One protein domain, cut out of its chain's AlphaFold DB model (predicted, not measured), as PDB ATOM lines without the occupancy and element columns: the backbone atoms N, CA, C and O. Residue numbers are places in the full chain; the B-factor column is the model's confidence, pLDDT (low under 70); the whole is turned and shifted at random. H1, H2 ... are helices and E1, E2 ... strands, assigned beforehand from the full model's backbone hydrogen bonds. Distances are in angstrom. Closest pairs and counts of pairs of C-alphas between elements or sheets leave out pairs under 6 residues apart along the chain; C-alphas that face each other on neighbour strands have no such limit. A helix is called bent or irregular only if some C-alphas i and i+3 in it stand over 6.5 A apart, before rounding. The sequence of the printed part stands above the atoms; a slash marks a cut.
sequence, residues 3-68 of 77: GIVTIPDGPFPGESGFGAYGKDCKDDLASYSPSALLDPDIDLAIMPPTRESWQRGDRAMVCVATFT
ATOM      1  N   GLY A   3     116.219  64.249  53.190       88.44
ATOM      2  CA  GLY A   3     114.909  64.046  53.814       88.44
ATOM      3  C   GLY A   3     113.914  65.113  53.359       88.44
ATOM      4  O   GLY A   3     114.318  66.169  52.859       88.44
ATOM      5  N   ILE A   4     112.620  64.829  53.504       91.38
ATOM      6  CA  ILE A   4     111.542  65.758  53.150       91.38
ATOM      7  C   ILE A   4     110.540  65.797  54.297       91.38
ATOM      8  O   ILE A   4     109.888  64.799  54.590       91.38
ATOM      9  N   VAL A   5     110.359  66.981  54.870       91.50
ATOM     10  CA  VAL A   5     109.333  67.257  55.872       91.50
ATOM     11  C   VAL A   5     108.199  68.009  55.190       91.50
ATOM     12  O   VAL A   5     108.415  69.037  54.547       91.50
ATOM     13  N   THR A   6     106.977  67.493  55.307       92.94
ATOM     14  CA  THR A   6     105.791  68.164  54.760       92.94
ATOM     15  C   THR A   6     105.198  69.085  55.811       92.94
ATOM     16  O   THR A   6     104.817  68.641  56.892       92.94
ATOM     17  N   ILE A   7     105.104  70.370  55.485       91.06
ATOM     18  CA  ILE A   7     104.565  71.388  56.384       91.06
ATOM     19  C   ILE A   7     103.036  71.452  56.228       91.06
ATOM     20  O   ILE A   7     102.544  71.466  55.098       91.06
ATOM     21  N   PRO A   8     102.264  71.526  57.327       91.19
ATOM     22  CA  PRO A   8     100.824  71.739  57.259       91.19
ATOM     23  C   PRO A   8     100.445  72.988  56.456       91.19
ATOM     24  O   PRO A   8     101.157  73.996  56.456       91.19
ATOM     25  N   ASP A   9      99.284  72.937  55.805       88.44
ATOM     26  CA  ASP A   9      98.725  74.098  55.122       88.44
ATOM     27  C   ASP A   9      98.481  75.274  56.071       88.44
ATOM     28  O   ASP A   9      98.099  75.117  57.232       88.44
ATOM     29  N   GLY A  10      98.670  76.480  55.540       89.25
ATOM     30  CA  GLY A  10      98.470  77.710  56.286       89.25
ATOM     31  C   GLY A  10      99.193  78.909  55.677       89.25
ATOM     32  O   GLY A  10      99.699  78.846  54.547       89.25
ATOM     33  N   PRO A  11      99.242  80.029  56.416       90.94
ATOM     34  CA  PRO A  11     100.075  81.169  56.063       90.94
ATOM     35  C   PRO A  11     101.544  80.755  55.952       90.94
ATOM     36  O   PRO A  11     102.011  79.907  56.709       90.94
ATOM     37  N   PHE A  12     102.282  81.382  55.033       90.75
ATOM     38  CA  PHE A  12     103.714  81.123  54.884       90.75
ATOM     39  C   PHE A  12     104.445  81.395  56.217       90.75
ATOM     40  O   PHE A  12     104.433  82.548  56.659       90.75
ATOM     41  N   PRO A  13     105.093  80.391  56.844       87.12
ATOM     42  CA  PRO A  13     105.613  80.516  58.212       87.12
ATOM     43  C   PRO A  13     106.758  81.526  58.366       87.12
ATOM     44  O   PRO A  13     106.964  82.071  59.450       87.12
ATOM     45  N   GLY A  14     107.520  81.765  57.292       86.94
ATOM     46  CA  GLY A  14     108.770  82.527  57.349       86.94
ATOM     47  C   GLY A  14     109.899  81.769  58.058       86.94
ATOM     48  O   GLY A  14     109.694  80.686  58.603       86.94
ATOM     49  N   GLU A  15     111.110  82.339  58.057       78.88
ATOM     50  CA  GLU A  15     112.315  81.673  58.588       78.88
ATOM     51  C   GLU A  15     112.165  81.210  60.041       78.88
ATOM     52  O   GLU A  15     112.484  80.066  60.362       78.88
ATOM     53  N   SER A  16     111.609  82.051  60.917       81.00
ATOM     54  CA  SER A  16     111.404  81.686  62.322       81.00
ATOM     55  C   SER A  16     110.389  80.554  62.503       81.00
ATOM     56  O   SER A  16     110.548  79.740  63.408       81.00
ATOM     57  N   GLY A  17     109.369  80.464  61.641       85.94
ATOM     58  CA  GLY A  17     108.378  79.386  61.685       85.94
ATOM     59  C   GLY A  17     108.933  78.053  61.181       85.94
ATOM     60  O   GLY A  17     108.587  76.998  61.707       85.94
ATOM     61  N   PHE A  18     109.849  78.093  60.213       86.88
ATOM     62  CA  PHE A  18     110.519  76.905  59.687       86.88
ATOM     63  C   PHE A  18     111.430  76.217  60.708       86.88
ATOM     64  O   PHE A  18     111.561  74.995  60.676       86.88
ATOM     65  N   GLY A  19     111.983  76.973  61.662       84.06
ATOM     66  CA  GLY A  19     112.798  76.424  62.747       84.06
ATOM     67  C   GLY A  19     112.085  75.354  63.588       84.06
ATOM     68  O   GLY A  19     112.747  74.453  64.098       84.06
ATOM     69  N   ALA A  20     110.750  75.394  63.678       86.81
ATOM     70  CA  ALA A  20     109.962  74.388  64.394       86.81
ATOM     71  C   ALA A  20     110.067  72.983  63.766       86.81
ATOM     72  O   ALA A  20     110.052  71.993  64.493       86.81
ATOM     73  N   TYR A  21     110.249  72.908  62.444       87.44
ATOM     74  CA  TYR A  21     110.355  71.656  61.682       87.44
ATOM     75  C   TYR A  21     111.789  71.120  61.599       87.44
ATOM     76  O   TYR A  21     112.037  70.018  61.116       87.44
ATOM     77  N   GLY A  22     112.768  71.875  62.110       86.00
ATOM     78  CA  GLY A  22     114.156  71.421  62.145       86.00
ATOM     79  C   GLY A  22     114.355  70.171  63.005       86.00
ATOM     80  O   GLY A  22     115.303  69.420  62.780       86.00
ATOM     81  N   LYS A  23     113.458  69.915  63.971       90.00
ATOM     82  CA  LYS A  23     113.459  68.662  64.732       90.00
ATOM     83  C   LYS A  23     113.107  67.470  63.840       90.00
ATOM     84  O   LYS A  23     113.818  66.474  63.901       90.00
ATOM     85  N   ASP A  24     112.094  67.591  62.987       91.88
ATOM     86  CA  ASP A  24     111.672  66.514  62.086       91.88
ATOM     87  C   ASP A  24     112.804  66.126  61.121       91.88
ATOM     88  O   ASP A  24     113.098  64.948  60.947       91.88
ATOM     89  N   CYS A  25     113.551  67.110  60.604       90.81
ATOM     90  CA  CYS A  25     114.758  66.849  59.810       90.81
ATOM     91  C   CYS A  25     115.813  66.017  60.567       90.81
ATOM     92  O   CYS A  25     116.497  65.178  59.975       90.81
ATOM     93  N   LYS A  26     115.992  66.270  61.871       89.69
ATOM     94  CA  LYS A  26     116.936  65.512  62.707       89.69
ATOM     95  C   LYS A  26     116.424  64.106  62.995       89.69
ATOM     96  O   LYS A  26     117.228  63.180  63.009       89.69
ATOM     97  N   ASP A  27     115.120  63.943  63.195       91.88
ATOM     98  CA  ASP A  27     114.496  62.637  63.411       91.88
ATOM     99  C   ASP A  27     114.579  61.764  62.141       91.88
ATOM    100  O   ASP A  27     114.885  60.571  62.226       91.88
ATOM    101  N   ASP A  28     114.418  62.362  60.956       90.94
ATOM    102  CA  ASP A  28     114.658  61.707  59.663       90.94
ATOM    103  C   ASP A  28     116.120  61.259  59.525       90.94
ATOM    104  O   ASP A  28     116.402  60.123  59.127       90.94
ATOM    105  N   LEU A  29     117.073  62.129  59.893       90.06
ATOM    106  CA  LEU A  29     118.494  61.779  59.898       90.06
ATOM    107  C   LEU A  29     118.792  60.639  60.875       90.06
ATOM    108  O   LEU A  29     119.485  59.696  60.499       90.06
ATOM    109  N   ALA A  30     118.225  60.684  62.080       91.00
ATOM    110  CA  ALA A  30     118.361  59.627  63.077       91.00
ATOM    111  C   ALA A  30     117.824  58.289  62.560       91.00
ATOM    112  O   ALA A  30     118.459  57.254  62.740       91.00
ATOM    113  N   SER A  31     116.674  58.312  61.886       90.00
ATOM    114  CA  SER A  31     116.040  57.117  61.319       90.00
ATOM    115  C   SER A  31     116.869  56.509  60.188       90.00
ATOM    116  O   SER A  31     116.898  55.291  60.012       90.00
ATOM    117  N   TYR A  32     117.564  57.345  59.419       88.12
ATOM    118  CA  TYR A  32     118.472  56.898  58.368       88.12
ATOM    119  C   TYR A  32     119.813  56.386  58.904       88.12
ATOM    120  O   TYR A  32     120.331  55.391  58.395       88.12
ATOM    121  N   SER A  33     120.393  57.094  59.876       89.88
ATOM    122  CA  SER A  33     121.684  56.792  60.491       89.88
ATOM    123  C   SER A  33     121.780  57.466  61.871       89.88
ATOM    124  O   SER A  33     122.112  58.651  61.959       89.88
ATOM    125  N   PRO A  34     121.521  56.740  62.976       88.62
ATOM    126  CA  PRO A  34     121.580  57.308  64.325       88.62
ATOM    127  C   PRO A  34     122.968  57.848  64.692       88.62
ATOM    128  O   PRO A  34     123.089  58.824  65.429       88.62
ATOM    129  N   SER A  35     124.019  57.221  64.155       88.69
ATOM    130  CA  SER A  35     125.416  57.625  64.342       88.69
ATOM    131  C   SER A  35     125.718  58.983  63.703       88.69
ATOM    132  O   SER A  35     126.545  59.723  64.229       88.69
ATOM    133  N   ALA A  36     125.005  59.360  62.635       88.31
ATOM    134  CA  ALA A  36     125.204  60.629  61.938       88.31
ATOM    135  C   ALA A  36     124.830  61.854  62.787       88.31
ATOM    136  O   ALA A  36     125.355  62.933  62.545       88.31
ATOM    137  N   LEU A  37     123.966  61.704  63.803       85.75
ATOM    138  CA  LEU A  37     123.677  62.785  64.756       85.75
ATOM    139  C   LEU A  37     124.834  63.071  65.721       85.75
ATOM    140  O   LEU A  37     124.868  64.136  66.336       85.75
ATOM    141  N   LEU A  38     125.735  62.105  65.899       87.44
ATOM    142  CA  LEU A  38     126.881  62.195  66.802       87.44
ATOM    143  C   LEU A  38     128.184  62.494  66.053       87.44
ATOM    144  O   LEU A  38     129.194  62.773  66.697       87.44
ATOM    145  N   ASP A  39     128.172  62.420  64.721       87.62
ATOM    146  CA  ASP A  39     129.336  62.690  63.885       87.62
ATOM    147  C   ASP A  39     129.507  64.213  63.712       87.62
ATOM    148  O   ASP A  39     128.682  64.850  63.053       87.62
ATOM    149  N   PRO A  40     130.564  64.824  64.284       87.00
ATOM    150  CA  PRO A  40     130.806  66.261  64.158       87.00
ATOM    151  C   PRO A  40     131.144  66.684  62.723       87.00
ATOM    152  O   PRO A  40     131.148  67.876  62.417       87.00
ATOM    153  N   ASP A  41     131.445  65.732  61.842       89.00
ATOM    154  CA  ASP A  41     131.686  65.988  60.433       89.00
ATOM    155  C   ASP A  41     130.419  65.910  59.581       89.00
ATOM    156  O   ASP A  41     130.519  66.039  58.364       89.00
ATOM    157  N   ILE A  42     129.241  65.704  60.172       89.38
ATOM    158  CA  ILE A  42     127.959  65.799  59.472       89.38
ATOM    159  C   ILE A  42     127.356  67.186  59.693       89.38
ATOM    160  O   ILE A  42     127.102  67.605  60.819       89.38
ATOM    161  N   ASP A  43     127.065  67.870  58.592       89.88
ATOM    162  CA  ASP A  43     126.269  69.093  58.557       89.88
ATOM    163  C   ASP A  43     124.873  68.793  58.001       89.88
ATOM    164  O   ASP A  43     124.732  68.058  57.018       89.88
ATOM    165  N   LEU A  44     123.843  69.356  58.637       90.00
ATOM    166  CA  LEU A  44     122.446  69.207  58.237       90.00
ATOM    167  C   LEU A  44     121.892  70.565  57.797       90.00
ATOM    168  O   LEU A  44     121.444  71.367  58.619       90.00
ATOM    169  N   ALA A  45     121.876  70.791  56.489       90.81
ATOM    170  CA  ALA A  45     121.291  71.974  55.885       90.81
ATOM    171  C   ALA A  45     119.768  71.821  55.753       90.81
ATOM    172  O   ALA A  45     119.270  70.796  55.284       90.81
ATOM    173  N   ILE A  46     119.021  72.860  56.130       90.38
ATOM    174  CA  ILE A  46     117.563  72.918  55.981       90.38
ATOM    175  C   ILE A  46     117.233  73.922  54.880       90.38
ATOM    176  O   ILE A  46     117.657  75.073  54.926       90.38
ATOM    177  N   MET A  47     116.452  73.483  53.900       91.38
ATOM    178  CA  MET A  47     115.991  74.286  52.776       91.38
ATOM    179  C   MET A  47     114.464  74.382  52.815       91.38
ATOM    180  O   MET A  47     113.772  73.453  52.385       91.38
ATOM    181  N   PRO A  48     113.913  75.479  53.358       91.50
ATOM    182  CA  PRO A  48     112.479  75.707  53.330       91.50
ATOM    183  C   PRO A  48     111.984  76.023  51.910       91.50
ATOM    184  O   PRO A  48     112.752  76.520  51.078       91.50
ATOM    185  N   PRO A  49     110.686  75.809  51.632       91.69
ATOM    186  CA  PRO A  49     110.089  76.230  50.373       91.69
ATOM    187  C   PRO A  49     110.107  77.759  50.249       91.69
ATOM    188  O   PRO A  49     110.015  78.499  51.235       91.69
ATOM    189  N   THR A  50     110.176  78.259  49.015       91.94
ATOM    190  CA  THR A  50     110.040  79.696  48.757       91.94
ATOM    191  C   THR A  50     108.579  80.124  48.867       91.94
ATOM    192  O   THR A  50     107.654  79.330  48.685       91.94
ATOM    193  N   ARG A  51     108.345  81.419  49.112       92.38
ATOM    194  CA  ARG A  51     106.985  81.982  49.153       92.38
ATOM    195  C   ARG A  51     106.213  81.733  47.854       92.38
ATOM    196  O   ARG A  51     105.019  81.462  47.896       92.38
ATOM    197  N   GLU A  52     106.891  81.810  46.714       93.38
ATOM    198  CA  GLU A  52     106.289  81.575  45.400       93.38
ATOM    199  C   GLU A  52     105.856  80.117  45.227       93.38
ATOM    200  O   GLU A  52     104.746  79.850  44.770       93.38
ATOM    201  N   SER A  53     106.701  79.159  45.618       93.06
ATOM    202  CA  SER A  53     106.341  77.739  45.573       93.06
ATOM    203  C   SER A  53     105.231  77.418  46.573       93.06
ATOM    204  O   SER A  53     104.298  76.695  46.231       93.06
ATOM    205  N   TRP A  54     105.237  78.049  47.752       93.50
ATOM    206  CA  TRP A  54     104.157  77.926  48.731       93.50
ATOM    207  C   TRP A  54     102.805  78.380  48.175       93.50
ATOM    208  O   TRP A  54     101.793  77.704  48.355       93.50
ATOM    209  N   GLN A  55     102.763  79.490  47.435       93.12
ATOM    210  CA  GLN A  55     101.535  79.938  46.769       93.12
ATOM    211  C   GLN A  55     101.023  78.939  45.722       93.12
ATOM    212  O   GLN A  55      99.825  78.894  45.457       93.12
ATOM    213  N   ARG A  56     101.911  78.108  45.166       94.25
ATOM    214  CA  ARG A  56     101.573  77.023  44.235       94.25
ATOM    215  C   ARG A  56     101.273  75.687  44.924       94.25
ATOM    216  O   ARG A  56     101.080  74.692  44.235       94.25
ATOM    217  N   GLY A  57     101.221  75.660  46.256       93.00
ATOM    218  CA  GLY A  57     100.909  74.456  47.032       93.00
ATOM    219  C   GLY A  57     102.125  73.634  47.456       93.00
ATOM    220  O   GLY A  57     101.949  72.569  48.033       93.00
ATOM    221  N   ASP A  58     103.347  74.114  47.217       93.44
ATOM    222  CA  ASP A  58     104.537  73.447  47.736       93.44
ATOM    223  C   ASP A  58     104.602  73.591  49.259       93.44
ATOM    224  O   ASP A  58     104.533  74.692  49.818       93.44
ATOM    225  N   ARG A  59     104.700  72.450  49.924       94.31
ATOM    226  CA  ARG A  59     104.810  72.321  51.378       94.31
ATOM    227  C   ARG A  59     106.046  71.524  51.774       94.31
ATOM    228  O   ARG A  59     106.206  71.207  52.949       94.31
ATOM    229  N   ALA A  60     106.894  71.174  50.808       93.62
ATOM    230  CA  ALA A  60     108.069  70.363  51.047       93.62
ATOM    231  C   ALA A  60     109.202  71.238  51.585       93.62
ATOM    232  O   ALA A  60     109.730  72.114  50.903       93.62
ATOM    233  N   MET A  61     109.600  70.973  52.823       93.00
ATOM    234  CA  MET A  61     110.884  71.402  53.350       93.00
ATOM    235  C   MET A  61     111.894  70.284  53.129       93.00
ATOM    236  O   MET A  61     111.651  69.136  53.498       93.00
ATOM    237  N   VAL A  62     113.033  70.620  52.533       93.12
ATOM    238  CA  VAL A  62     114.080  69.649  52.213       93.12
ATOM    239  C   VAL A  62     115.196  69.745  53.244       93.12
ATOM    240  O   VAL A  62     115.716  70.825  53.508       93.12
ATOM    241  N   CYS A  63     115.598  68.604  53.793       92.88
ATOM    242  CA  CYS A  63     116.707  68.491  54.734       92.88
ATOM    243  C   CYS A  63     117.851  67.740  54.052       92.88
ATOM    244  O   CYS A  63     117.637  66.665  53.492       92.88
ATOM    245  N   VAL A  64     119.069  68.270  54.085       90.81
ATOM    246  CA  VAL A  64     120.220  67.670  53.407       90.81
ATOM    247  C   VAL A  64     121.350  67.473  54.397       90.81
ATOM    248  O   VAL A  64     121.928  68.433  54.888       90.81
ATOM    249  N   ALA A  65     121.667  66.208  54.667       91.06
ATOM    250  CA  ALA A  65     122.823  65.829  55.463       91.06
ATOM    251  C   ALA A  65     124.025  65.575  54.547       91.06
ATOM    252  O   ALA A  65     123.950  64.734  53.634       91.06
ATOM    253  N   THR A  66     125.129  66.266  54.806       88.94
ATOM    254  CA  THR A  66     126.394  66.180  54.063       88.94
ATOM    255  C   THR A  66     127.583  66.129  55.004       88.94
ATOM    256  O   THR A  66     127.485  66.555  56.147       88.94
ATOM    257  N   PHE A  67     128.722  65.638  54.518       87.88
ATOM    258  CA  PHE A  67     129.966  65.740  55.269       87.88
ATOM    259  C   PHE A  67     130.578  67.141  55.126       87.88
ATOM    260  O   PHE A  67     130.655  67.665  54.014       87.88
ATOM    261  N   THR A  68     131.061  67.718  56.224       83.56
ATOM    262  CA  THR A  68     131.816  68.984  56.244       83.56
ATOM    263  C   THR A  68     133.189  68.834  55.589       83.56
ATOM    264  O   THR A  68     133.736  69.786  55.032       83.56
TER     265      THR A  68
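This is residues 3 to 68 of the 77 residues of an uncharacterized protein of Mycobacterium sp. 1245805.9 (UniProt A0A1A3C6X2). A narrow, long sheet of three strands has one long helix, H1, packed slantwise over one face, while no named helix covers its other face. Two very short helices sit at the two ends of the long axis, H2 at one end and H3 at the other. The printed part has 66 residues with three named helices and three named strands, in the order E1 H1 H2 E2 H3 E3; the sheet runs E1, E3, E2 and is antiparallel throughout, and the class is mixed, helices and strands. The whole is elongated, with spans of 37 by 20 by 18 A, and only just compact, close to loose, with a radius of gyration of the C-alphas of 12.7 A.

The inner strand of the sheet is E3, residues 60 to 67. Its antiparallel neighbour E1, residues 3 to 6, is an edge strand at 159 degrees to it, with N 5 and O 61 within hydrogen-bond range at 2.9 A. The other edge strand, E2, residues 42 to 47, is antiparallel to E3 at 158 degrees, with N 45 and O 64 at 2.9 A and N 66 and O 43 at 2.9 A. H1, residues 14 to 32, is on the sheet at a height over the sheet of 7.0 A, and the two layers are this helix and the sheet. H1 lies over E3 and only just over E1, with 3 C-alphas falling on E1. It runs slantwise to the strands, at 57 degrees to E3 on the local plane. The closest C-alphas of H1 and E3 are those of Cys 25 and Cys 63, 5.7 A apart. H1 has a kink of 41 degrees near residue 21 and is only just irregular, with C-alphas 20 and 23 being 6.7 A apart. E1, H1, H2, residues 34 to 37, and E2 form a split strand-helix-strand unit, two strands running the same way with E3 between them, and its crossover is right-handed. H1 touches H2 with residues 26 to 30 alone, the closest C-alphas being those of Ala 30 and Leu 37, 6.4 A apart. H2 only grazes the sheet, with residues 35 to 37. H3, residues 51 to 55, is not on the sheet and is only just apart from H1, at 8.4 A. Every O i to N i+4 pair is within hydrogen-bond range in H3, 10 of 15 are in H1, and H2 is too short for such a pair.

E1 begins at C-alpha 3, (114.909, 64.046, 53.814), and measures 10.0 A. H1 measures 27.4 A from C-alpha 14, (108.770, 82.527, 57.349), to C-alpha 32. H2 is 5.9 A long, E2 16.1 A and H3 6.3 A. E3 measures 22.8 A and ends at C-alpha 67, (129.966, 65.740, 55.269).

The two C-alphas farthest apart are those of Ser 35 and Gln 55, 37.1 A. The printed part has no cut, and no link is long: that from E1 to H1 is short, the other four are tight. The mean pLDDT of the printed part is 89.8, and no printed residue is under 70.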